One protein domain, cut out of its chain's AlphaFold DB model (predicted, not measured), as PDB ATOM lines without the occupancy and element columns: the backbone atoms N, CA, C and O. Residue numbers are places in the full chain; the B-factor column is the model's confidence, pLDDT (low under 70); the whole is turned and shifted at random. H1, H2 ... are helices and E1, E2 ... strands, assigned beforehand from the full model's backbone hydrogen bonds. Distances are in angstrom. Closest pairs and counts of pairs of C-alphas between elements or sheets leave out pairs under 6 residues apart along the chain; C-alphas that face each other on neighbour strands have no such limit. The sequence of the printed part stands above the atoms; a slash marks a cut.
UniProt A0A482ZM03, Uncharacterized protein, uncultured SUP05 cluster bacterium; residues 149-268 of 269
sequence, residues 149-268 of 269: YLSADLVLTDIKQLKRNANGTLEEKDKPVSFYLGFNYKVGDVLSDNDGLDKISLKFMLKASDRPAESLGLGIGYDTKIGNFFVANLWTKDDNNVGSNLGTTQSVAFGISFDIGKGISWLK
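AT A GLANCE: This is residues 149 to 268 of the 269 residues of an uncharacterized protein of uncultured SUP05 cluster bacterium (UniProt A0A482ZM03). The domain is a small closed barrel of six antiparallel strands, E1, E4, E5, E6, E7 and E8, with a two-strand hairpin, E2 and E3, set beside E8 toward one end and a short helix, H1, outside the barrel near the other end. Loops lengthen it at both ends: residues 187 to 199 at the end with H1, and residues 240 to 245, which stick out free, at the end with the hairpin. The printed part has 120 residues, with eight named strands and then one named helix along the chain, E1 to E8 and H1, and its class is mostly strand. It is only just compact, close to loose, with a radius of gyration of the C-alphas of 16.0 A, and elongated, spanning 51 by 31 by 25 A.

HOW THE PARTS SIT: The barrel is made of E1, residues 149 to 155, E4, residues 179 to 186, E5, residues 200 to 207, E6, residues 215 to 224, E7, residues 227 to 237, and E8, residues 248 to 259, in that order round the ring and back to E1. E4 to E8 form a meander, each strand the antiparallel neighbour of the one before, and each two in succession are a hairpin. E1 is antiparallel to E4 at 136 degrees between directions, with N 153 and O 180 at 2.8 A. Across E4 and E5, at 151 degrees, N 183 and O 204 are 2.8 A apart. E5 and E6 have N 203 and O 219 at 2.8 A, and E6 and E7 have N 222 and O 229 at 2.7 A. Between E7 and E8, N 234 and O 251 are 2.8 A apart. E8 and E1 close the ring at 118 degrees, with N 152 and O 258 at 2.8 A; these quoted pairs are within hydrogen-bond range. E4 bends by 51 degrees at residue 183, E6 by 60 at 218, E7 by 57 at 233 and E8 by 72 at 254. E2, residues 161 to 164, and E3, residues 170 to 173, are an antiparallel hairpin, with N 163 and O 171 at 2.8 A. The closest C-alphas of E2 and E8, those of Lys 163 and Ser 251, are 5.7 A apart, while E3 and E8 are apart. H1, residues 260 to 266, is on the barrel, outside it, at a height over the sheet of 5.8 A and over none of its strands. Its closest C-alphas to E1 are those of Ser 151 and Ile 260, 5.2 A apart. In H1, 2 of 3 O i to N i+4 pairs are within hydrogen-bond range.

IN THESE COORDINATES: E1 begins at C-alpha 149, at (211.214, 194.824, 145.139), and is 18.2 A long from first to last C-alpha. E4 measures 21.1 A, E5 21.9 A, E6 26.5 A and E7 29.4 A. E8, the longest strand by residues with 12, measures 28.0 A and begins at C-alpha 248, at (236.413, 204.361, 142.785). E2 and E3 are short, with four residues each. H1, with seven residues, ends at C-alpha 266, at (209.179, 178.556, 143.042).

THE WHOLE: The C-alphas farthest apart, those of Asp 193 and Gly 243, are 53.3 A apart. The printed part, residues 149 to 268, has no cut. The link from E4 to E5, 13 residues, is long, and E8 to H1 is a tight link with no residue between. The mean pLDDT of the printed part is 71.6. It is under 70 in 49 residues: 157 to 177, 188 to 196, 212, 239 to 247 and 260 to 268.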
ATOM      1  N   TYR A 149     210.898 196.238 144.925       75.88
ATOM      2  CA  TYR A 149     211.214 194.824 145.139       75.88
ATOM      3  C   TYR A 149     212.719 194.576 145.290       75.88
ATOM      4  O   TYR A 149     213.549 195.324 144.764       75.88
ATOM      5  N   LEU A 150     213.072 193.506 146.008       77.25
ATOM      6  CA  LEU A 150     214.454 193.044 146.146       77.25
ATOM      7  C   LEU A 150     214.795 192.017 145.064       77.25
ATOM      8  O   LEU A 150     213.981 191.146 144.746       77.25
ATOM      9  N   SER A 151     216.012 192.088 144.537       79.94
ATOM     10  CA  SER A 151     216.526 191.120 143.570       79.94
ATOM     11  C   SER A 151     217.906 190.592 143.951       79.94
ATOM     12  O   SER A 151     218.659 191.232 144.681       79.94
ATOM     13  N   ALA A 152     218.215 189.401 143.451       83.25
ATOM     14  CA  ALA A 152     219.561 188.864 143.381       83.25
ATOM     15  C   ALA A 152     220.038 189.010 141.934       83.25
ATOM     16  O   ALA A 152     219.392 188.519 141.006       83.25
ATOM     17  N   ASP A 153     221.145 189.710 141.753       82.31
ATOM     18  CA  ASP A 153     221.618 190.163 140.456       82.31
ATOM     19  C   ASP A 153     222.939 189.478 140.122       82.31
ATOM     20  O   ASP A 153     223.918 189.561 140.873       82.31
ATOM     21  N   LEU A 154     222.957 188.810 138.973       83.62
ATOM     22  CA  LEU A 154     224.138 188.175 138.416       83.62
ATOM     23  C   LEU A 154     224.678 189.047 137.286       83.62
ATOM     24  O   LEU A 154     224.021 189.226 136.259       83.62
ATOM     25  N   VAL A 155     225.882 189.584 137.471       81.75
ATOM     26  CA  VAL A 155     226.588 190.308 136.410       81.75
ATOM     27  C   VAL A 155     227.230 189.292 135.466       81.75
ATOM     28  O   VAL A 155     228.016 188.453 135.903       81.75
ATOM     29  N   LEU A 156     226.904 189.372 134.176       75.06
ATOM     30  CA  LEU A 156     227.494 188.534 133.136       75.06
ATOM     31  C   LEU A 156     228.877 189.097 132.786       75.06
ATOM     32  O   LEU A 156     228.997 190.107 132.097       75.06
ATOM     33  N   THR A 157     229.929 188.472 133.311       55.78
ATOM     34  CA  THR A 157     231.324 188.932 133.181       55.78
ATOM     35  C   THR A 157     231.985 188.607 131.842       55.78
ATOM     36  O   THR A 157     233.023 189.190 131.554       55.78
ATOM     37  N   ASP A 158     231.377 187.769 130.996       47.22
ATOM     38  CA  ASP A 158     231.920 187.440 129.662       47.22
ATOM     39  C   ASP A 158     231.777 188.578 128.641       47.22
ATOM     40  O   ASP A 158     232.391 188.560 127.574       47.22
ATOM     41  N   ILE A 159     231.014 189.622 128.971       48.12
ATOM     42  CA  ILE A 159     231.034 190.877 128.224       48.12
ATOM     43  C   ILE A 159     232.105 191.743 128.881       48.12
ATOM     44  O   ILE A 159     231.798 192.541 129.765       48.12
ATOM     45  N   LYS A 160     233.367 191.500 128.497       48.66
ATOM     46  CA  LYS A 160     234.579 192.283 128.804       48.66
ATOM     47  C   LYS A 160     234.254 193.621 129.477       48.66
ATOM     48  O   LYS A 160     233.767 194.543 128.821       48.66
ATOM     49  N   GLN A 161     234.489 193.727 130.790       52.56
ATOM     50  CA  GLN A 161     234.223 194.972 131.516       52.56
ATOM     51  C   GLN A 161     235.104 196.076 130.931       52.56
ATOM     52  O   GLN A 161     236.320 196.071 131.115       52.56
ATOM     53  N   LEU A 162     234.480 197.010 130.215       57.94
ATOM     54  CA  LEU A 162     235.155 198.150 129.612       57.94
ATOM     55  C   LEU A 162     235.507 199.141 130.727       57.94
ATOM     56  O   LEU A 162     234.653 199.892 131.209       57.94
ATOM     57  N   LYS A 163     236.765 199.127 131.166       61.34
ATOM     58  CA  LYS A 163     237.315 200.103 132.107       61.34
ATOM     59  C   LYS A 163     237.863 201.285 131.318       61.34
ATOM     60  O   LYS A 163     238.639 201.105 130.391       61.34
ATOM     61  N   ARG A 164     237.515 202.513 131.702       57.72
ATOM     62  CA  ARG A 164     238.180 203.700 131.151       57.72
ATOM     63  C   ARG A 164     239.539 203.874 131.837       57.72
ATOM     64  O   ARG A 164     239.589 203.989 133.062       57.72
ATOM     65  N   ASN A 165     240.625 203.875 131.071       66.75
ATOM     66  CA  ASN A 165     241.964 204.135 131.595       66.75
ATOM     67  C   ASN A 165     242.199 205.645 131.817       66.75
ATOM     68  O   ASN A 165     241.377 206.486 131.444       66.75
ATOM     69  N   ALA A 166     243.340 206.000 132.416       65.25
ATOM     70  CA  ALA A 166     243.713 207.395 132.680       65.25
ATOM     71  C   ALA A 166     243.863 208.248 131.400       65.25
ATOM     72  O   ALA A 166     243.759 209.471 131.463       65.25
ATOM     73  N   ASN A 167     244.033 207.603 130.241       65.75
ATOM     74  CA  ASN A 167     244.165 208.235 128.927       65.75
ATOM     75  C   ASN A 167     242.824 208.336 128.171       65.75
ATOM     76  O   ASN A 167     242.783 208.803 127.035       65.75
ATOM     77  N   GLY A 168     241.715 207.906 128.784       58.66
ATOM     78  CA  GLY A 168     240.373 207.978 128.207       58.66
ATOM     79  C   GLY A 168     239.996 206.840 127.251       58.66
ATOM     80  O   GLY A 168     238.881 206.867 126.727       58.66
ATOM     81  N   THR A 169     240.854 205.840 127.042       62.84
ATOM     82  CA  THR A 169     240.548 204.654 126.225       62.84
ATOM     83  C   THR A 169     239.902 203.550 127.063       62.84
ATOM     84  O   THR A 169     240.077 203.490 128.281       62.84
ATOM     85  N   LEU A 170     239.108 202.694 126.416       60.72
ATOM     86  CA  LEU A 170     238.447 201.560 127.063       60.72
ATOM     87  C   LEU A 170     239.377 200.341 127.017       60.72
ATOM     88  O   LEU A 170     239.798 199.936 125.939       60.72
ATOM     89  N   GLU A 171     239.696 199.784 128.178       62.97
ATOM     90  CA  GLU A 171     240.508 198.581 128.355       62.97
ATOM     91  C   GLU A 171     239.655 197.459 128.948       62.97
ATOM     92  O   GLU A 171     238.776 197.695 129.780       62.97
ATOM     93  N   GLU A 172     239.917 196.234 128.509       59.66
ATOM     94  CA  GLU A 172     239.212 195.036 128.954       59.66
ATOM     95  C   GLU A 172     239.915 194.448 130.184       59.66
ATOM     96  O   GLU A 172     241.143 194.338 130.212       59.66
ATOM     97  N   LYS A 173     239.153 194.069 131.215       59.81
ATOM     98  CA  LYS A 173     239.694 193.382 132.392       59.81
ATOM     99  C   LYS A 173     238.802 192.217 132.799       59.81
ATOM    100  O   LYS A 173     237.617 192.416 133.065       59.81
ATOM    101  N   ASP A 174     239.411 191.045 132.949       54.84
ATOM    102  CA  ASP A 174     238.752 189.878 133.526       54.84
ATOM    103  C   ASP A 174     238.522 190.099 135.024       54.84
ATOM    104  O   ASP A 174     239.436 190.413 135.796       54.84
ATOM    105  N   LYS A 175     237.264 189.964 135.441       58.53
ATOM    106  CA  LYS A 175     236.846 190.031 136.841       58.53
ATOM    107  C   LYS A 175     236.004 188.795 137.152       58.53
ATOM    108  O   LYS A 175     235.182 188.418 136.319       58.53
ATOM    109  N   PRO A 176     236.166 188.180 138.336       60.56
ATOM    110  CA  PRO A 176     235.321 187.066 138.737       60.56
ATOM    111  C   PRO A 176     233.848 187.489 138.778       60.56
ATOM    112  O   PRO A 176     233.522 188.616 139.178       60.56
ATOM    113  N   VAL A 177     232.972 186.559 138.387       64.56
ATOM    114  CA  VAL A 177     231.513 186.694 138.481       64.56
ATOM    115  C   VAL A 177     231.160 187.168 139.889       64.56
ATOM    116  O   VAL A 177     231.500 186.524 140.880       64.56
ATOM    117  N   SER A 178     230.519 188.329 139.981       71.75
ATOM    118  CA  SER A 178     230.161 188.953 141.254       71.75
ATOM    119  C   SER A 178     228.646 188.972 141.411       71.75
ATOM    120  O   SER A 178     227.926 189.363 140.490       71.75
ATOM    121  N   PHE A 179     228.177 188.564 142.588       81.81
ATOM    122  CA  PHE A 179     226.768 188.619 142.967       81.81
ATOM    123  C   PHE A 179     226.438 189.957 143.626       81.81
ATOM    124  O   PHE A 179     227.204 190.471 144.448       81.81
ATOM    125  N   TYR A 180     225.277 190.507 143.283       84.75
ATOM    126  CA  TYR A 180     224.768 191.758 143.833       84.75
ATOM    127  C   TYR A 180     223.361 191.568 144.405       84.75
ATOM    128  O   TYR A 180     222.571 190.762 143.919       84.75
ATOM    129  N   LEU A 181     223.045 192.332 145.445       82.25
ATOM    130  CA  LEU A 181     221.688 192.528 145.937       82.25
ATOM    131  C   LEU A 181     221.139 193.821 145.338       82.25
ATOM    132  O   LEU A 181     221.763 194.879 145.451       82.25
ATOM    133  N   GLY A 182     219.977 193.724 144.704       82.44
ATOM    134  CA  GLY A 182     219.301 194.836 144.054       82.44
ATOM    135  C   GLY A 182     218.113 195.341 144.868       82.44
ATOM    136  O   GLY A 182     217.272 194.558 145.310       82.44
ATOM    137  N   PHE A 183     218.010 196.658 145.022       84.12
ATOM    138  CA  PHE A 183     216.782 197.355 145.386       84.12
ATOM    139  C   PHE A 183     216.216 198.014 144.132       84.12
ATOM    140  O   PHE A 183     216.862 198.864 143.519       84.12
ATOM    141  N   ASN A 184     215.022 197.598 143.727       85.38
ATOM    142  CA  ASN A 184     214.463 197.946 142.430       85.38
ATOM    143  C   ASN A 184     213.173 198.738 142.586       85.38
ATOM    144  O   ASN A 184     212.415 198.493 143.522       85.38
ATOM    145  N   TYR A 185     212.905 199.623 141.632       84.81
ATOM    146  CA  TYR A 185     211.666 200.374 141.487       84.81
ATOM    147  C   TYR A 185     211.119 200.205 140.065       84.81
ATOM    148  O   TYR A 185     211.750 200.664 139.116       84.81
ATOM    149  N   LYS A 186     209.963 199.557 139.889       82.56
ATOM    150  CA  LYS A 186     209.271 199.480 138.592       82.56
ATOM    151  C   LYS A 186     208.654 200.820 138.218       82.56
ATOM    152  O   LYS A 186     207.972 201.432 139.037       82.56
ATOM    153  N   VAL A 187     208.857 201.245 136.982       79.69
ATOM    154  CA  VAL A 187     208.231 202.440 136.407       79.69
ATOM    155  C   VAL A 187     206.878 202.052 135.797       79.69
ATOM    156  O   VAL A 187     206.667 200.899 135.448       79.69
ATOM    157  N   GLY A 188     205.949 203.005 135.687       69.00
ATOM    158  CA  GLY A 188     204.663 202.794 135.013       69.00
ATOM    159  C   GLY A 188     203.597 202.098 135.861       69.00
ATOM    160  O   GLY A 188     203.821 201.745 137.020       69.00
ATOM    161  N   ASP A 189     202.407 201.941 135.283       60.81
ATOM    162  CA  ASP A 189     201.323 201.190 135.910       60.81
ATOM    163  C   ASP A 189     201.527 199.694 135.657       60.81
ATOM    164  O   ASP A 189     201.343 199.209 134.545       60.81
ATOM    165  N   VAL A 190     201.887 198.953 136.707       55.03
ATOM    166  CA  VAL A 190     202.146 197.501 136.665       55.03
ATOM    167  C   VAL A 190     200.883 196.691 136.288       55.03
ATOM    168  O   VAL A 190     200.953 195.473 136.148       55.03
ATOM    169  N   LEU A 191     199.713 197.335 136.157       46.31
ATOM    170  CA  LEU A 191     198.451 196.720 135.722       46.31
ATOM    171  C   LEU A 191     198.066 197.001 134.265       46.31
ATOM    172  O   LEU A 191     197.154 196.343 133.761       46.31
ATOM    173  N   SER A 192     198.704 197.964 133.601       49.69
ATOM    174  CA  SER A 192     198.450 198.238 132.190       49.69
ATOM    175  C   SER A 192     199.257 197.248 131.357       49.69
ATOM    176  O   SER A 192     200.452 197.437 131.162       49.69
ATOM    177  N   ASP A 193     198.605 196.215 130.813       49.84
ATOM    178  CA  ASP A 193     199.212 195.283 129.839       49.84
ATOM    179  C   ASP A 193     199.746 195.992 128.564       49.84
ATOM    180  O   ASP A 193     200.306 195.341 127.679       49.84
ATOM    181  N   ASN A 194     199.577 197.317 128.445       49.00
ATOM    182  CA  ASN A 194     199.801 198.085 127.223       49.00
ATOM    183  C   ASN A 194     200.831 199.217 127.314       49.00
ATOM    184  O   ASN A 194     201.213 199.736 126.266       49.00
ATOM    185  N   ASP A 195     201.335 199.578 128.493       56.59
ATOM    186  CA  ASP A 195     202.297 200.675 128.601       56.59
ATOM    187  C   ASP A 195     203.683 200.113 128.866       56.59
ATOM    188  O   ASP A 195     204.033 199.882 130.013       56.59
ATOM    189  N   GLY A 196     204.503 199.941 127.819       65.69
ATOM    190  CA  GLY A 196     205.836 199.310 127.892       65.69
ATOM    191  C   GLY A 196     206.840 199.905 128.900       65.69
ATOM    192  O   GLY A 196     207.957 199.403 129.012       65.69
ATOM    193  N   LEU A 197     206.455 200.955 129.629       72.69
ATOM    194  CA  LEU A 197     207.140 201.463 130.815       72.69
ATOM    195  C   LEU A 197     207.034 200.514 132.021       72.69
ATOM    196  O   LEU A 197     207.946 200.526 132.842       72.69
ATOM    197  N   ASP A 198     205.991 199.681 132.102       72.31
ATOM    198  CA  ASP A 198     205.756 198.663 133.143       72.31
ATOM    199  C   ASP A 198     206.878 197.607 133.234       72.31
ATOM    200  O   ASP A 198     207.132 197.005 134.286       72.31
ATOM    201  N   LYS A 199     207.582 197.412 132.113       82.12
ATOM    202  CA  LYS A 199     208.748 196.533 131.979       82.12
ATOM    203  C   LYS A 199     210.040 197.187 132.436       82.12
ATOM    204  O   LYS A 199     211.025 196.482 132.631       82.12
ATOM    205  N   ILE A 200     210.074 198.507 132.595       87.50
ATOM    206  CA  ILE A 200     211.285 199.238 132.960       87.50
ATOM    207  C   ILE A 200     211.370 199.344 134.481       87.50
ATOM    208  O   ILE A 200     210.403 199.659 135.171       87.50
ATOM    209  N   SER A 201     212.560 199.116 135.026       89.50
ATOM    210  CA  SER A 201     212.837 199.300 136.448       89.50
ATOM    211  C   SER A 201     214.108 200.102 136.666       89.50
ATOM    212  O   SER A 201     215.087 199.933 135.951       89.50
ATOM    213  N   LEU A 202     214.101 200.978 137.662       92.12
ATOM    214  CA  LEU A 202     215.308 201.588 138.205       92.12
ATOM    215  C   LEU A 202     215.894 200.640 139.245       92.12
ATOM    216  O   LEU A 202     215.154 200.066 140.044       92.12
ATOM    217  N   LYS A 203     217.211 200.478 139.246       93.00
ATOM    218  CA  LYS A 203     217.908 199.495 140.075       93.00
ATOM    219  C   LYS A 203     219.045 200.164 140.833       93.00
ATOM    220  O   LYS A 203     219.875 200.844 140.241       93.00
ATOM    221  N   PHE A 204     219.095 199.936 142.137       92.31
ATOM    222  CA  PHE A 204     220.247 200.221 142.986       92.31
ATOM    223  C   PHE A 204     220.872 198.901 143.424       92.31
ATOM    224  O   PHE A 204     220.157 198.010 143.867       92.31
ATOM    225  N   MET A 205     222.187 198.763 143.284       89.00
ATOM    226  CA  MET A 205     222.902 197.503 143.486       89.00
ATOM    227  C   MET A 205     223.956 197.642 144.578       89.00
ATOM    228  O   MET A 205     224.679 198.636 144.633       89.00
ATOM    229  N   LEU A 206     224.076 196.604 145.399       86.81
ATOM    230  CA  LEU A 206     225.090 196.452 146.439       86.81
ATOM    231  C   LEU A 206     225.786 195.108 146.255       86.81
ATOM    232  O   LEU A 206     225.112 194.099 146.055       86.81
ATOM    233  N   LYS A 207     227.116 195.058 146.325       83.88
ATOM    234  CA  LYS A 207     227.842 193.784 146.227       83.88
ATOM    235  C   LYS A 207     227.494 192.877 147.407       83.88
ATOM    236  O   LYS A 207     227.548 193.303 148.559       83.88
ATOM    237  N   ALA A 208     227.156 191.624 147.119       76.06
ATOM    238  CA  ALA A 208     226.879 190.608 148.128       76.06
ATOM    239  C   ALA A 208     228.202 190.018 148.652       76.06
ATOM    240  O   ALA A 208     228.605 188.921 148.272       76.06
ATOM    241  N   SER A 209     228.918 190.780 149.478       73.94
ATOM    242  CA  SER A 209     230.159 190.356 150.142       73.94
ATOM    243  C   SER A 209     230.224 190.902 151.568       73.94
ATOM    244  O   SER A 209     229.409 191.741 151.949       73.94
ATOM    245  N   ASP A 210     231.242 190.499 152.335       72.75
ATOM    246  CA  ASP A 210     231.500 191.005 153.698       72.75
ATOM    247  C   ASP A 210     231.708 192.527 153.761       72.75
ATOM    248  O   ASP A 210     231.671 193.144 154.825       72.75
ATOM    249  N   ARG A 211     231.941 193.154 152.605       74.75
ATOM    250  CA  ARG A 211     232.169 194.589 152.457       74.75
ATOM    251  C   ARG A 211     231.288 195.143 151.332       74.75
ATOM    252  O   ARG A 211     231.784 195.491 150.261       74.75
ATOM    253  N   PRO A 212     229.970 195.262 151.558       66.19
ATOM    254  CA  PRO A 212     229.012 195.628 150.512       66.19
ATOM    255  C   PRO A 212     229.224 197.049 149.969       66.19
ATOM    256  O   PRO A 212     228.905 197.330 148.817       66.19
ATOM    257  N   ALA A 213     229.826 197.938 150.768       77.19
ATOM    258  CA  ALA A 213     230.190 199.293 150.358       77.19
ATOM    259  C   ALA A 213     231.388 199.352 149.388       77.19
ATOM    260  O   ALA A 213     231.686 200.422 148.862       77.19
ATOM    261  N   GLU A 214     232.088 198.236 149.137       80.00
ATOM    262  CA  GLU A 214     233.180 198.193 148.154       80.00
ATOM    263  C   GLU A 214     232.687 198.322 146.719       80.00
ATOM    264  O   GLU A 214     233.464 198.717 145.855       80.00
ATOM    265  N   SER A 215     231.431 197.969 146.433       82.31
ATOM    266  CA  SER A 215     230.884 198.125 145.092       82.31
ATOM    267  C   SER A 215     229.393 198.424 145.136       82.31
ATOM    268  O   SER A 215     228.583 197.612 145.588       82.31
ATOM    269  N   LEU A 216     229.060 199.619 144.655       90.19
ATOM    270  CA  LEU A 216     227.704 200.144 144.548       90.19
ATOM    271  C   LEU A 216     227.353 200.303 143.074       90.19
ATOM    272  O   LEU A 216     228.236 200.560 142.258       90.19
ATOM    273  N   GLY A 217     226.076 200.212 142.728       89.12
ATOM    274  CA  GLY A 217     225.636 200.386 141.351       89.12
ATOM    275  C   GLY A 217     224.295 201.080 141.219       89.12
ATOM    276  O   GLY A 217     223.438 200.979 142.093       89.12
ATOM    277  N   LEU A 218     224.112 201.765 140.096       93.81
ATOM    278  CA  LEU A 218     222.824 202.285 139.654       93.81
ATOM    279  C   LEU A 218     222.584 201.841 138.219       93.81
ATOM    280  O   LEU A 218     223.479 201.923 137.380       93.81
ATOM    281  N   GLY A 219     221.377 201.380 137.930       93.12
ATOM    282  CA  GLY A 219     221.056 200.803 136.639       93.12
ATOM    283  C   GLY A 219     219.587 200.861 136.281       93.12
ATOM    284  O   GLY A 219     218.744 201.352 137.035       93.12
ATOM    285  N   ILE A 220     219.314 200.337 135.096       93.38
ATOM    286  CA  ILE A 220     217.978 200.174 134.547       93.38
ATOM    287  C   ILE A 220     217.812 198.698 134.183       93.38
ATOM    288  O   ILE A 220     218.689 198.104 133.554       93.38
ATOM    289  N   GLY A 221     216.702 198.107 134.610       91.31
ATOM    290  CA  GLY A 221     216.287 196.752 134.273       91.31
ATOM    291  C   GLY A 221     215.107 196.749 133.307       91.31
ATOM    292  O   GLY A 221     214.278 197.660 133.337       91.31
ATOM    293  N   TYR A 222     215.020 195.708 132.489       89.94
ATOM    294  CA  TYR A 222     213.940 195.449 131.552       89.94
ATOM    295  C   TYR A 222     213.397 194.030 131.753       89.94
ATOM    296  O   TYR A 222     214.113 193.040 131.581       89.94
ATOM    297  N   ASP A 223     212.121 193.936 132.124       84.31
ATOM    298  CA  ASP A 223     211.412 192.675 132.311       84.31
ATOM    299  C   ASP A 223     210.980 192.080 130.966       84.31
ATOM    300  O   ASP A 223     210.247 192.679 130.177       84.31
ATOM    301  N   THR A 224     211.393 190.838 130.732       79.75
ATOM    302  CA  THR A 224     210.960 190.018 129.598       79.75
ATOM    303  C   THR A 224     210.261 188.755 130.099       79.75
ATOM    304  O   THR A 224     210.319 188.417 131.280       79.75
ATOM    305  N   LYS A 225     209.636 187.996 129.188       74.44
ATOM    306  CA  LYS A 225     209.024 186.697 129.522       74.44
ATOM    307  C   LYS A 225     210.034 185.668 130.047       74.44
ATOM    308  O   LYS A 225     209.639 184.758 130.765       74.44
ATOM    309  N   ILE A 226     211.306 185.801 129.669       70.75
ATOM    310  CA  ILE A 226     212.371 184.842 130.000       70.75
ATOM    311  C   ILE A 226     213.211 185.272 131.211       70.75
ATOM    312  O   ILE A 226     213.982 184.472 131.728       70.75
ATOM    313  N   GLY A 227     213.069 186.518 131.675       72.50
ATOM    314  CA  GLY A 227     213.839 187.055 132.797       72.50
ATOM    315  C   GLY A 227     213.941 188.580 132.789       72.50
ATOM    316  O   GLY A 227     213.480 189.241 131.855       72.50
ATOM    317  N   ASN A 228     214.557 189.139 133.830       81.56
ATOM    318  CA  ASN A 228     214.870 190.565 133.915       81.56
ATOM    319  C   ASN A 228     216.331 190.780 133.518       81.56
ATOM    320  O   ASN A 228     217.231 190.243 134.165       81.56
ATOM    321  N   PHE A 229     216.561 191.554 132.462       88.88
ATOM    322  CA  PHE A 229     217.903 191.944 132.035       88.88
ATOM    323  C   PHE A 229     218.191 193.356 132.508       88.88
ATOM    324  O   PHE A 229     217.309 194.207 132.452       88.88
ATOM    325  N   PHE A 230     219.418 193.643 132.926       91.69
ATOM    326  CA  PHE A 230     219.777 194.984 133.369       91.69
ATOM    327  C   PHE A 230     221.097 195.470 132.786       91.69
ATOM    328  O   PHE A 230     221.983 194.684 132.445       91.69
ATOM    329  N   VAL A 231     221.218 196.794 132.737       92.19
ATOM    330  CA  VAL A 231     222.472 197.519 132.539       92.19
ATOM    331  C   VAL A 231     222.677 198.466 133.716       92.19
ATOM    332  O   VAL A 231     221.752 199.170 134.124       92.19
ATOM    333  N   ALA A 232     223.875 198.477 134.290       90.81
ATOM    334  CA  ALA A 232     224.197 199.287 135.457       90.81
ATOM    335  C   ALA A 232     225.583 199.917 135.349       90.81
ATOM    336  O   ALA A 232     226.510 199.330 134.797       90.81
ATOM    337  N   ASN A 233     225.730 201.111 135.913       89.06
ATOM    338  CA  ASN A 233     227.024 201.709 136.200       89.06
ATOM    339  C   ASN A 233     227.417 201.329 137.631       89.06
ATOM    340  O   ASN A 233     226.647 201.563 138.563       89.06
ATOM    341  N   LEU A 234     228.579 200.703 137.783       87.25
ATOM    342  CA  LEU A 234     229.123 200.224 139.046       87.25
ATOM    343  C   LEU A 234     230.318 201.087 139.455       87.25
ATOM    344  O   LEU A 234     231.249 201.286 138.675       87.25
ATOM    345  N   TRP A 235     230.331 201.517 140.709       87.38
ATOM    346  CA  TRP A 235     231.451 202.177 141.370       87.38
ATOM    347  C   TRP A 235     232.099 201.182 142.316       87.38
ATOM    348  O   TRP A 235     231.525 200.850 143.350       87.38
ATOM    349  N   THR A 236     233.282 200.688 141.958       83.38
ATOM    350  CA  THR A 236     234.037 199.735 142.781       83.38
ATOM    351  C   THR A 236     235.261 200.413 143.375       83.38
ATOM    352  O   THR A 236     236.023 201.045 142.647       83.38
ATOM    353  N   LYS A 237     235.469 200.282 144.682       81.75
ATOM    354  CA  LYS A 237     236.672 200.763 145.362       81.75
ATOM    355  C   LYS A 237     237.907 200.034 144.814       81.75
ATOM    356  O   LYS A 237     237.873 198.817 144.646       81.75
ATOM    357  N   ASP A 238     238.969 200.771 144.490       71.50
ATOM    358  CA  ASP A 238     240.239 200.164 144.079       71.50
ATOM    359  C   ASP A 238     241.055 199.757 145.312       71.50
ATOM    360  O   ASP A 238     241.539 200.612 146.052       71.50
ATOM    361  N   ASP A 239     241.258 198.453 145.496       61.16
ATOM    362  CA  ASP A 239     242.062 197.915 146.605       61.16
ATOM    363  C   ASP A 239     243.579 198.102 146.399       61.16
ATOM    364  O   ASP A 239     244.355 197.988 147.343       61.16
ATOM    365  N   ASN A 240     244.015 198.444 145.179       54.16
ATOM    366  CA  ASN A 240     245.434 198.516 144.807       54.16
ATOM    367  C   ASN A 240     246.046 199.930 144.870       54.16
ATOM    368  O   ASN A 240     247.231 200.087 144.577       54.16
ATOM    369  N   ASN A 241     245.283 200.966 145.235       49.41
ATOM    370  CA  ASN A 241     245.807 202.332 145.352       49.41
ATOM    371  C   ASN A 241     246.216 202.641 146.799       49.41
ATOM    372  O   ASN A 241     245.416 203.104 147.608       49.41
ATOM    373  N   VAL A 242     247.497 202.427 147.110       45.56
ATOM    374  CA  VAL A 242     248.134 202.713 148.418       45.56
ATOM    375  C   VAL A 242     248.518 204.204 148.559       45.56
ATOM    376  O   VAL A 242     249.462 204.565 149.252       45.56
ATOM    377  N   GLY A 243     247.796 205.117 147.905       41.78
ATOM    378  CA  GLY A 243     248.100 206.552 147.929       41.78
ATOM    379  C   GLY A 243     246.838 207.400 147.985       41.78
ATOM    380  O   GLY A 243     246.106 207.415 147.005       41.78
ATOM    381  N   SER A 244     246.617 208.039 149.143       47.19
ATOM    382  CA  SER A 244     245.784 209.210 149.535       47.19
ATOM    383  C   SER A 244     244.480 209.611 148.813       47.19
ATOM    384  O   SER A 244     243.771 210.465 149.337       47.19
ATOM    385  N   ASN A 245     244.077 208.996 147.707       48.38
ATOM    386  CA  ASN A 245     242.792 209.198 147.058       48.38
ATOM    387  C   ASN A 245     242.024 207.876 147.082       48.38
ATOM    388  O   ASN A 245     242.413 206.912 146.425       48.38
ATOM    389  N   LEU A 246     240.916 207.842 147.830       54.12
ATOM    390  CA  LEU A 246     239.895 206.790 147.761       54.12
ATOM    391  C   LEU A 246     239.253 206.780 146.360       54.12
ATOM    392  O   LEU A 246     238.134 207.248 146.163       54.12
ATOM    393  N   GLY A 247     239.989 206.293 145.365       65.12
ATOM    394  CA  GLY A 247     239.525 206.187 143.991       65.12
ATOM    395  C   GLY A 247     238.512 205.057 143.852       65.12
ATOM    396  O   GLY A 247     238.775 203.914 144.229       65.12
ATOM    397  N   THR A 248     237.347 205.369 143.293       72.00
ATOM    398  CA  THR A 248     236.413 204.361 142.785       72.00
ATOM    399  C   THR A 248     236.652 204.174 141.290       72.00
ATOM    400  O   THR A 248     236.571 205.145 140.536       72.00
ATOM    401  N   THR A 249     236.881 202.943 140.837       77.56
ATOM    402  CA  THR A 249     236.812 202.592 139.416       77.56
ATOM    403  C   THR A 249     235.341 202.496 138.998       77.56
ATOM    404  O   THR A 249     234.559 201.764 139.607       77.56
ATOM    405  N   GLN A 250     234.982 203.224 137.939       80.38
ATOM    406  CA  GLN A 250     233.676 203.137 137.284       80.38
ATOM    407  C   GLN A 250     233.695 202.071 136.184       80.38
ATOM    408  O   GLN A 250     234.654 201.995 135.413       80.38
ATOM    409  N   SER A 251     232.636 201.272 136.094       80.44
ATOM    410  CA  SER A 251     232.470 200.246 135.056       80.44
ATOM    411  C   SER A 251     231.004 200.071 134.687       80.44
ATOM    412  O   SER A 251     230.145 200.106 135.563       80.44
ATOM    413  N   VAL A 252     230.714 199.818 133.411       84.50
ATOM    414  CA  VAL A 252     229.369 199.424 132.968       84.50
ATOM    415  C   VAL A 252     229.249 197.903 133.028       84.50
ATOM    416  O   VAL A 252     230.153 197.191 132.593       84.50
ATOM    417  N   ALA A 253     228.141 197.414 133.572       83.50
ATOM    418  CA  ALA A 253     227.843 196.003 133.745       83.50
ATOM    419  C   ALA A 253     226.494 195.651 133.122       83.50
ATOM    420  O   ALA A 253     225.536 196.417 133.220       83.50
ATOM    421  N   PHE A 254     226.425 194.458 132.537       87.44
ATOM    422  CA  PHE A 254     225.199 193.844 132.043       87.44
ATOM    423  C   PHE A 254     224.927 192.578 132.844       87.44
ATOM    424  O   PHE A 254     225.861 191.890 133.260       87.44
ATOM    425  N   GLY A 255     223.660 192.259 133.076       86.88
ATOM    426  CA  GLY A 255     223.343 191.095 133.884       86.88
ATOM    427  C   GLY A 255     221.899 190.648 133.825       86.88
ATOM    428  O   GLY A 255     221.060 191.239 133.142       86.88
ATOM    429  N   ILE A 256     221.639 189.579 134.571       86.94
ATOM    430  CA  ILE A 256     220.315 188.997 134.764       86.94
ATOM    431  C   ILE A 256     219.940 189.158 136.235       86.94
ATOM    432  O   ILE A 256     220.734 188.879 137.133       86.94
ATOM    433  N   SER A 257     218.730 189.643 136.475       84.19
ATOM    434  CA  SER A 257     218.180 189.932 137.794       84.19
ATOM    435  C   SER A 257     217.063 188.947 138.121       84.19
ATOM    436  O   SER A 257     216.158 188.718 137.317       84.19
ATOM    437  N   PHE A 258     217.084 188.404 139.334       80.38
ATOM    438  CA  PHE A 258     216.064 187.491 139.840       80.38
ATOM    439  C   PHE A 258     215.337 188.132 141.022       80.38
ATOM    440  O   PHE A 258     215.950 188.430 142.044       80.38
ATOM    441  N   ASP A 259     214.022 188.339 140.908       75.62
ATOM    442  CA  ASP A 259     213.188 188.792 142.032       75.62
ATOM    443  C   ASP A 259     213.177 187.709 143.122       75.62
ATOM    444  O   ASP A 259     212.660 186.606 142.920       75.62
ATOM    445  N   ILE A 260     213.738 188.033 144.290       66.44
ATOM    446  CA  ILE A 260     213.883 187.098 145.416       66.44
ATOM    447  C   ILE A 260     212.505 186.649 145.924       66.44
ATOM    448  O   ILE A 260     212.319 185.494 146.313       66.44
ATOM    449  N   GLY A 261     211.502 187.528 145.873       59.41
ATOM    450  CA  GLY A 261     210.136 187.194 146.256       59.41
ATOM    451  C   GLY A 261     209.501 186.154 145.329       59.41
ATOM    452  O   GLY A 261     208.790 185.272 145.817       59.41
ATOM    453  N   LYS A 262     209.784 186.219 144.020       59.72
ATOM    454  CA  LYS A 262     209.338 185.213 143.038       59.72
ATOM    455  C   LYS A 262     210.143 183.915 143.142       59.72
ATOM    456  O   LYS A 262     209.537 182.848 143.187       59.72
ATOM    457  N   GLY A 263     211.468 183.986 143.274       46.31
ATOM    458  CA  GLY A 263     212.329 182.800 143.395       46.31
ATOM    459  C   GLY A 263     211.985 181.923 144.604       46.31
ATOM    460  O   GLY A 263     211.861 180.707 144.482       46.31
ATOM    461  N   ILE A 264     211.699 182.538 145.759       46.47
ATOM    462  CA  ILE A 264     211.248 181.805 146.956       46.47
ATOM    463  C   ILE A 264     209.877 181.144 146.741       46.47
ATOM    464  O   ILE A 264     209.582 180.130 147.369       46.47
ATOM    465  N   SER A 265     209.014 181.694 145.882       44.69
ATOM    466  CA  SER A 265     207.721 181.069 145.576       44.69
ATOM    467  C   SER A 265     207.851 179.819 144.700       44.69
ATOM    468  O   SER A 265     207.038 178.912 144.845       44.69
ATOM    469  N   TRP A 266     208.886 179.739 143.858       41.44
ATOM    470  CA  TRP A 266     209.179 178.556 143.042       41.44
ATOM    471  C   TRP A 266     209.771 177.409 143.857       41.44
ATOM    472  O   TRP A 266     209.391 176.267 143.648       41.44
ATOM    473  N   LEU A 267     210.616 177.706 144.849       37.78
ATOM    474  CA  LEU A 267     211.179 176.704 145.770       37.78
ATOM    475  C   LEU A 267     210.148 176.081 146.733       37.78
ATOM    476  O   LEU A 267     210.501 175.244 147.557       37.78
ATOM    477  N   LYS A 268     208.893 176.537 146.686       38.31
ATOM    478  CA  LYS A 268     207.788 176.052 147.524       38.31
ATOM    479  C   LYS A 268     206.828 175.104 146.794       38.31
ATOM    480  O   LYS A 268     205.810 174.751 147.390       38.31
TER     481      LYS A 268